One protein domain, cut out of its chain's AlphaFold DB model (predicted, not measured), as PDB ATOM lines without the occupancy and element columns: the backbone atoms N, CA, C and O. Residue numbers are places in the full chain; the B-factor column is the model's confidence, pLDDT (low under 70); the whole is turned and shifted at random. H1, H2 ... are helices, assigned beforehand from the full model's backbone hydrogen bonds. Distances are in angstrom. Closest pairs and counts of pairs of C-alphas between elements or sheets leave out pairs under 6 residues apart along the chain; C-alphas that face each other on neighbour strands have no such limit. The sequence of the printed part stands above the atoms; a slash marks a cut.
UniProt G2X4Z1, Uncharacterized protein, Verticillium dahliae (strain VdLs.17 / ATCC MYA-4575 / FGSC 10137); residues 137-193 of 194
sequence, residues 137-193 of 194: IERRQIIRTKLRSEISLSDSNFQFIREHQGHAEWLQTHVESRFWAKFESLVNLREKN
ATOM      1  N   ILE A 137     -13.068 -12.892 -33.088       93.00
ATOM      2  CA  ILE A 137     -13.109 -13.383 -31.705       93.00
ATOM      3  C   ILE A 137     -11.754 -13.149 -31.038       93.00
ATOM      4  O   ILE A 137     -11.701 -12.578 -29.944       93.00
ATOM      5  N   GLU A 138     -10.663 -13.530 -31.694       92.00
ATOM      6  CA  GLU A 138      -9.296 -13.310 -31.232       92.00
ATOM      7  C   GLU A 138      -9.020 -11.821 -31.043       92.00
ATOM      8  O   GLU A 138      -8.533 -11.393 -29.992       92.00
ATOM      9  N   ARG A 139      -9.417 -10.996 -32.014       92.38
ATOM     10  CA  ARG A 139      -9.282  -9.541 -31.944       92.38
ATOM     11  C   ARG A 139     -10.050  -8.947 -30.769       92.38
ATOM     12  O   ARG A 139      -9.499  -8.121 -30.038       92.38
ATOM     13  N   ARG A 140     -11.274  -9.418 -30.503       94.88
ATOM     14  CA  ARG A 140     -12.039  -9.039 -29.302       94.88
ATOM     15  C   ARG A 140     -11.297  -9.417 -28.016       94.88
ATOM     16  O   ARG A 140     -11.243  -8.606 -27.092       94.88
ATOM     17  N   GLN A 141     -10.687 -10.602 -27.941       92.81
ATOM     18  CA  GLN A 141      -9.897 -11.002 -26.765       92.81
ATOM     19  C   GLN A 141      -8.621 -10.168 -26.598       92.81
ATOM     20  O   GLN A 141      -8.264  -9.812 -25.470       92.81
ATOM     21  N   ILE A 142      -7.958  -9.797 -27.697       90.00
ATOM     22  CA  ILE A 142      -6.810  -8.880 -27.684       90.00
ATOM     23  C   ILE A 142      -7.228  -7.529 -27.101       90.00
ATOM     24  O   ILE A 142      -6.580  -7.034 -26.178       90.00
ATOM     25  N   ILE A 143      -8.331  -6.954 -27.583       91.69
ATOM     26  CA  ILE A 143      -8.866  -5.679 -27.084       91.69
ATOM     27  C   ILE A 143      -9.194  -5.781 -25.596       91.69
ATOM     28  O   ILE A 143      -8.736  -4.953 -24.808       91.69
ATOM     29  N   ARG A 144      -9.916  -6.830 -25.185       92.19
ATOM     30  CA  ARG A 144     -10.243  -7.084 -23.777       92.19
ATOM     31  C   ARG A 144      -8.988  -7.125 -22.909       92.19
ATOM     32  O   ARG A 144      -8.956  -6.533 -21.832       92.19
ATOM     33  N   THR A 145      -7.954  -7.824 -23.370       86.69
ATOM     34  CA  THR A 145      -6.679  -7.946 -22.659       86.69
ATOM     35  C   THR A 145      -5.995  -6.591 -22.535       86.69
ATOM     36  O   THR A 145      -5.595  -6.214 -21.436       86.69
ATOM     37  N   LYS A 146      -5.931  -5.819 -23.625       86.75
ATOM     38  CA  LYS A 146      -5.351  -4.472 -23.615       86.75
ATOM     39  C   LYS A 146      -6.074  -3.549 -22.640       86.75
ATOM     40  O   LYS A 146      -5.411  -2.955 -21.799       86.75
ATOM     41  N   LEU A 147      -7.408  -3.519 -22.660       87.81
ATOM     42  CA  LEU A 147      -8.213  -2.736 -21.714       87.81
ATOM     43  C   LEU A 147      -7.903  -3.103 -20.255       87.81
ATOM     44  O   LEU A 147      -7.648  -2.229 -19.430       87.81
ATOM     45  N   ARG A 148      -7.843  -4.402 -19.944       86.12
ATOM     46  CA  ARG A 148      -7.548  -4.933 -18.599       86.12
ATOM     47  C   ARG A 148      -6.119  -4.668 -18.123       86.12
ATOM     48  O   ARG A 148      -5.863  -4.630 -16.919       86.12
ATOM     49  N   SER A 149      -5.195  -4.517 -19.058       76.38
ATOM     50  CA  SER A 149      -3.809  -4.128 -18.805       76.38
ATOM     51  C   SER A 149      -3.596  -2.614 -18.941       76.38
ATOM     52  O   SER A 149      -2.468  -2.149 -18.822       76.38
ATOM     53  N   GLU A 150      -4.669  -1.851 -19.181       76.81
ATOM     54  CA  GLU A 150      -4.686  -0.422 -19.526       76.81
ATOM     55  C   GLU A 150      -3.858  -0.037 -20.767       76.81
ATOM     56  O   GLU A 150      -3.696   1.150 -21.040       76.81
ATOM     57  N   ILE A 151      -3.349  -1.006 -21.530       80.31
ATOM     58  CA  ILE A 151      -2.510  -0.781 -22.711       80.31
ATOM     59  C   ILE A 151      -3.315  -0.007 -23.755       80.31
ATOM     60  O   ILE A 151      -4.503  -0.274 -23.957       80.31
ATOM     61  N   SER A 152      -2.661   0.921 -24.456       81.00
ATOM     62  CA  SER A 152      -3.326   1.677 -25.511       81.00
ATOM     63  C   SER A 152      -3.847   0.760 -26.621       81.00
ATOM     64  O   SER A 152      -3.213  -0.207 -27.068       81.00
ATOM     65  N   LEU A 153      -5.051   1.075 -27.078       86.62
ATOM     66  CA  LEU A 153      -5.604   0.491 -28.285       86.62
ATOM     67  C   LEU A 153      -5.052   1.253 -29.493       86.62
ATOM     68  O   LEU A 153      -4.893   2.470 -29.450       86.62
ATOM     69  N   SER A 154      -4.741   0.520 -30.560       87.12
ATOM     70  CA  SER A 154      -4.405   1.120 -31.854       87.12
ATOM     71  C   SER A 154      -5.668   1.571 -32.584       87.12
ATOM     72  O   SER A 154      -6.756   1.075 -32.294       87.12
ATOM     73  N   ASP A 155      -5.526   2.438 -33.583       87.19
ATOM     74  CA  ASP A 155      -6.658   2.974 -34.356       87.19
ATOM     75  C   ASP A 155      -7.462   1.869 -35.033       87.19
ATOM     76  O   ASP A 155      -8.686   1.849 -34.958       87.19
ATOM     77  N   SER A 156      -6.771   0.854 -35.555       89.56
ATOM     78  CA  SER A 156      -7.413  -0.342 -36.097       89.56
ATOM     79  C   SER A 156      -8.303  -1.043 -35.055       89.56
ATOM     80  O   SER A 156      -9.371  -1.550 -35.383       89.56
ATOM     81  N   ASN A 157      -7.920  -1.073 -33.773       91.38
ATOM     82  CA  ASN A 157      -8.775  -1.646 -32.726       91.38
ATOM     83  C   ASN A 157     -10.009  -0.780 -32.444       91.38
ATOM     84  O   ASN A 157     -11.086  -1.334 -32.244       91.38
ATOM     85  N   PHE A 158      -9.871   0.548 -32.459       90.69
ATOM     86  CA  PHE A 158     -11.015   1.457 -32.340       90.69
ATOM     87  C   PHE A 158     -11.987   1.292 -33.510       90.69
ATOM     88  O   PHE A 158     -13.185   1.133 -33.290       90.69
ATOM     89  N   GLN A 159     -11.466   1.253 -34.735       91.00
ATOM     90  CA  GLN A 159     -12.254   1.033 -35.945       91.00
ATOM     91  C   GLN A 159     -13.013  -0.299 -35.891       91.00
ATOM     92  O   GLN A 159     -14.214  -0.326 -36.135       91.00
ATOM     93  N   PHE A 160     -12.353  -1.381 -35.471       93.31
ATOM     94  CA  PHE A 160     -12.999  -2.686 -35.327       93.31
ATOM     95  C   PHE A 160     -14.210  -2.653 -34.389       93.31
ATOM     96  O   PHE A 160     -15.255  -3.192 -34.734       93.31
ATOM     97  N   ILE A 161     -14.088  -2.010 -33.222       92.38
ATOM     98  CA  ILE A 161     -15.191  -1.900 -32.253       92.38
ATOM     99  C   ILE A 161     -16.338  -1.068 -32.836       92.38
ATOM    100  O   ILE A 161     -17.498  -1.424 -32.654       92.38
ATOM    101  N   ARG A 162     -16.016   0.005 -33.571       89.50
ATOM    102  CA  ARG A 162     -16.998   0.875 -34.232       89.50
ATOM    103  C   ARG A 162     -17.817   0.125 -35.284       89.50
ATOM    104  O   ARG A 162     -19.035   0.264 -35.329       89.50
ATOM    105  N   GLU A 163     -17.140  -0.673 -36.108       92.31
ATOM    106  CA  GLU A 163     -17.743  -1.444 -37.202       92.31
ATOM    107  C   GLU A 163     -18.511  -2.682 -36.711       92.31
ATOM    108  O   GLU A 163     -19.424  -3.146 -37.388       92.31
ATOM    109  N   HIS A 164     -18.179  -3.215 -35.529       92.69
ATOM    110  CA  HIS A 164     -18.718  -4.480 -35.023       92.69
ATOM    111  C   HIS A 164     -19.419  -4.304 -33.666       92.69
ATOM    112  O   HIS A 164     -18.908  -4.725 -32.624       92.69
ATOM    113  N   GLN A 165     -20.631  -3.740 -33.684       91.62
ATOM    114  CA  GLN A 165     -21.399  -3.406 -32.471       91.62
ATOM    115  C   GLN A 165     -21.616  -4.595 -31.520       91.62
ATOM    116  O   GLN A 165     -21.403  -4.460 -30.318       91.62
ATOM    117  N   GLY A 166     -21.889  -5.801 -32.032       95.25
ATOM    118  CA  GLY A 166     -22.028  -6.987 -31.172       95.25
ATOM    119  C   GLY A 166     -20.755  -7.336 -30.381       95.25
ATOM    120  O   GLY A 166     -20.821  -7.865 -29.271       95.25
ATOM    121  N   HIS A 167     -19.567  -7.008 -30.901       94.88
ATOM    122  CA  HIS A 167     -18.319  -7.159 -30.147       94.88
ATOM    123  C   HIS A 167     -18.137  -6.035 -29.119       94.88
ATOM    124  O   HIS A 167     -17.558  -6.294 -28.063       94.88
ATOM    125  N   ALA A 168     -18.631  -4.826 -29.402       93.31
ATOM    126  CA  ALA A 168     -18.634  -3.698 -28.472       93.31
ATOM    127  C   ALA A 168     -19.516  -3.988 -27.245       93.31
ATOM    128  O   ALA A 168     -19.022  -3.932 -26.120       93.31
ATOM    129  N   GLU A 169     -20.763  -4.413 -27.456       94.69
ATOM    130  CA  GLU A 169     -21.705  -4.798 -26.391       94.69
ATOM    131  C   GLU A 169     -21.156  -5.946 -25.534       94.69
ATOM    132  O   GLU A 169     -21.205  -5.929 -24.298       94.69
ATOM    133  N   TRP A 170     -20.550  -6.946 -26.184       96.19
ATOM    134  CA  TRP A 170     -19.892  -8.031 -25.469       96.19
ATOM    135  C   TRP A 170     -18.733  -7.510 -24.614       96.19
ATOM    136  O   TRP A 170     -18.595  -7.895 -23.455       96.19
ATOM    137  N   LEU A 171     -17.887  -6.624 -25.149       94.94
ATOM    138  CA  LEU A 171     -16.780  -6.049 -24.385       94.94
ATOM    139  C   LEU A 171     -17.289  -5.246 -23.191       94.94
ATOM    140  O   LEU A 171     -16.788  -5.471 -22.093       94.94
ATOM    141  N   GLN A 172     -18.298  -4.397 -23.384       94.31
ATOM    142  CA  GLN A 172     -18.918  -3.581 -22.340       94.31
ATOM    143  C   GLN A 172     -19.417  -4.426 -21.162       94.31
ATOM    144  O   GLN A 172     -19.213  -4.060 -20.007       94.31
ATOM    145  N   THR A 173     -20.007  -5.589 -21.441       94.88
ATOM    146  CA  THR A 173     -20.521  -6.514 -20.417       94.88
ATOM    147  C   THR A 173     -19.441  -7.407 -19.787       94.88
ATOM    148  O   THR A 173     -19.636  -7.928 -18.691       94.88
ATOM    149  N   HIS A 174     -18.286  -7.583 -20.440       93.25
ATOM    150  CA  HIS A 174     -17.232  -8.525 -20.022       93.25
ATOM    151  C   HIS A 174     -15.930  -7.862 -19.535       93.25
ATOM    152  O   HIS A 174     -14.938  -8.564 -19.248       93.25
ATOM    153  N   VAL A 175     -15.911  -6.532 -19.432       91.62
ATOM    154  CA  VAL A 175     -14.869  -5.735 -18.769       91.62
ATOM    155  C   VAL A 175     -15.477  -4.934 -17.620       91.62
ATOM    156  O   VAL A 175     -16.673  -4.684 -17.585       91.62
ATOM    157  N   GLU A 176     -14.654  -4.533 -16.650       89.69
ATOM    158  CA  GLU A 176     -15.140  -3.645 -15.589       89.69
ATOM    159  C   GLU A 176     -15.545  -2.289 -16.168       89.69
ATOM    160  O   GLU A 176     -14.843  -1.745 -17.026       89.69
ATOM    161  N   SER A 177     -16.622  -1.713 -15.630       90.31
ATOM    162  CA  SER A 177     -17.207  -0.447 -16.089       90.31
ATOM    163  C   SER A 177     -16.180   0.676 -16.240       90.31
ATOM    164  O   SER A 177     -16.206   1.405 -17.224       90.31
ATOM    165  N   ARG A 178     -15.205   0.774 -15.328       89.31
ATOM    166  CA  ARG A 178     -14.127   1.776 -15.400       89.31
ATOM    167  C   ARG A 178     -13.241   1.656 -16.645       89.31
ATOM    168  O   ARG A 178     -12.773   2.673 -17.151       89.31
ATOM    169  N   PHE A 179     -12.987   0.441 -17.135       89.69
ATOM    170  CA  PHE A 179     -12.185   0.246 -18.345       89.69
ATOM    171  C   PHE A 179     -12.978   0.652 -19.580       89.69
ATOM    172  O   PHE A 179     -12.417   1.263 -20.488       89.69
ATOM    173  N   TRP A 180     -14.277   0.350 -19.583       92.38
ATOM    174  CA  TRP A 180     -15.173   0.747 -20.661       92.38
ATOM    175  C   TRP A 180     -15.391   2.263 -20.705       92.38
ATOM    176  O   TRP A 180     -15.175   2.876 -21.740       92.38
ATOM    177  N   ALA A 181     -15.665   2.898 -19.565       89.38
ATOM    178  CA  ALA A 181     -15.810   4.351 -19.475       89.38
ATOM    179  C   ALA A 181     -14.546   5.092 -19.952       89.38
ATOM    180  O   ALA A 181     -14.622   6.106 -20.647       89.38
ATOM    181  N   LYS A 182     -13.353   4.565 -19.629       85.62
ATOM    182  CA  LYS A 182     -12.089   5.100 -20.158       85.62
ATOM    183  C   LYS A 182     -12.009   4.943 -21.677       85.62
ATOM    184  O   LYS A 182     -11.571   5.871 -22.348       85.62
ATOM    185  N   PHE A 183     -12.415   3.794 -22.216       88.81
ATOM    186  CA  PHE A 183     -12.471   3.565 -23.658       88.81
ATOM    187  C   PHE A 183     -13.398   4.568 -24.361       88.81
ATOM    188  O   PHE A 183     -12.951   5.234 -25.291       88.81
ATOM    189  N   GLU A 184     -14.627   4.746 -23.879       89.94
ATOM    190  CA  GLU A 184     -15.595   5.707 -24.431       89.94
ATOM    191  C   GLU A 184     -15.055   7.139 -24.389       89.94
ATOM    192  O   GLU A 184     -15.131   7.872 -25.372       89.94
ATOM    193  N   SER A 185     -14.404   7.527 -23.289       87.81
ATOM    194  CA  SER A 185     -13.743   8.831 -23.201       87.81
ATOM    195  C   SER A 185     -12.647   9.020 -24.256       87.81
ATOM    196  O   SER A 185     -12.453  10.145 -24.716       87.81
ATOM    197  N   LEU A 186     -11.911   7.963 -24.620       85.88
ATOM    198  CA  LEU A 186     -10.890   8.027 -25.670       85.88
ATOM    199  C   LEU A 186     -11.520   8.139 -27.059       85.88
ATOM    200  O   LEU A 186     -11.008   8.899 -27.879       85.88
ATOM    201  N   VAL A 187     -12.611   7.410 -27.311       86.31
ATOM    202  CA  VAL A 187     -13.385   7.503 -28.559       86.31
ATOM    203  C   VAL A 187     -13.895   8.929 -28.749       86.31
ATOM    204  O   VAL A 187     -13.549   9.569 -29.737       86.31
ATOM    205  N   ASN A 188     -14.579   9.474 -27.741       85.31
ATOM    206  CA  ASN A 188     -15.139  10.824 -27.781       85.31
ATOM    207  C   ASN A 188     -14.072  11.915 -27.951       85.31
ATOM    208  O   ASN A 188     -14.361  12.982 -28.485       85.31
ATOM    209  N   LEU A 189     -12.844  11.704 -27.456       83.62
ATOM    210  CA  LEU A 189     -11.763  12.663 -27.688       83.62
ATOM    211  C   LEU A 189     -11.271  12.615 -29.137       83.62
ATOM    212  O   LEU A 189     -10.948  13.655 -29.698       83.62
ATOM    213  N   ARG A 190     -11.186  11.422 -29.730       79.31
ATOM    214  CA  ARG A 190     -10.728  11.250 -31.114       79.31
ATOM    215  C   ARG A 190     -11.699  11.898 -32.094       79.31
ATOM    216  O   ARG A 190     -11.263  12.688 -32.910       79.31
ATOM    217  N   GLU A 191     -12.997  11.687 -31.897       79.06
ATOM    218  CA  GLU A 191     -14.057  12.296 -32.716       79.06
ATOM    219  C   GLU A 191     -14.118  13.829 -32.629       79.06
ATOM    220  O   GLU A 191     -14.697  14.467 -33.494       79.06
ATOM    221  N   LYS A 192     -13.542  14.436 -31.585       74.81
ATOM    222  CA  LYS A 192     -13.446  15.901 -31.458       74.81
ATOM    223  C   LYS A 192     -12.234  16.503 -32.167       74.81
ATOM    224  O   LYS A 192     -12.167  17.723 -32.283       74.81
ATOM    225  N   ASN A 193     -11.257  15.676 -32.534       65.88
ATOM    226  CA  ASN A 193     -10.012  16.106 -33.170       65.88
ATOM    227  C   ASN A 193      -9.964  15.771 -34.672       65.88
ATOM    228  O   ASN A 193      -9.019  16.205 -35.330       65.88
TER     229      ASN A 193
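Overview. This is residues 137 to 193 of the 194 residues of an uncharacterized protein of Verticillium dahliae (strain VdLs.17 / ATCC MYA-4575 / FGSC 10137) (UniProt G2X4Z1). H3 and H4 form a V of two helices joined by a tight turn, with H2 standing crosswise near the V's open end. H1 stands over one side of the V and meets the first part of H4, residues 179 to 183, with its own last residues, 147 to 148. The printed part has 57 residues with four named helices, in the order H1, H2, H3, H4, and no named strand; its class is all helix. It is compact, with a radius of gyration of the C-alphas of 10.4 A, and it spans 29 by 22 by 18 A.

Along the chain. H1 is residues 137 to 148, starting with C-alpha 137 at (-13.109, -13.383, -31.705) and measuring 16.6 A from first to last C-alpha. H2 is residues 155 to 163, 12.3 A long. H3 is residues 165 to 174, 14.1 A long; its last C-alpha, that of His 174, is at (-17.232, -8.525, -20.022). H4, residues 177 to 190, is the longest helix by residues and measures 20.1 A, ending with C-alpha 190 at (-10.728, 11.250, -31.114).

Arrangement. H1 only just touches H3, with 3 pairs of C-alphas within 8 A and with residues 140 to 144 alone; the closest C-alphas are those of Arg 140 and His 167, 6.6 A apart. Their lines stand at a steep tilt of 44 degrees, and they run the same way. H1 touches H4 about perpendicular, at 81 degrees, where the closest C-alphas, those of Leu 147 and Phe 179, are 6.0 A apart. H1 and H2 are close but not clearly touching, with the C-alphas of Ile 143 and Asn 157 closest at 6.9 A. H2 and H3 touch only at the corner by their link, and only just, with 3 pairs of C-alphas within 8 A; the closest are those of Ile 161 and Ala 168, 5.4 A apart, and the lines are about perpendicular at 75 degrees. H2 and H4 are close but not clearly touching, with the C-alphas of Phe 158 and Val 187 closest at 7.5 A. H3 and H4 are also close but not clearly touching; they run opposite ways at a steep tilt of 38 degrees, with the C-alphas of Gln 172 and Trp 180 closest at 6.0 A. In H1, H2, H3 and H4 every O i to N i+4 pair is within hydrogen-bond range.

Size, cuts and confidence. The two C-alphas farthest apart are those of Ile 137 and Asn 193, at 29.7 A. The printed part has no cut. The links H2 to H3 and H3 to H4 are tight, H1 to H2 is short with 6 residues between them, and no link is long. The mean pLDDT of the printed part is 88.6, and residue 193 alone is under 70.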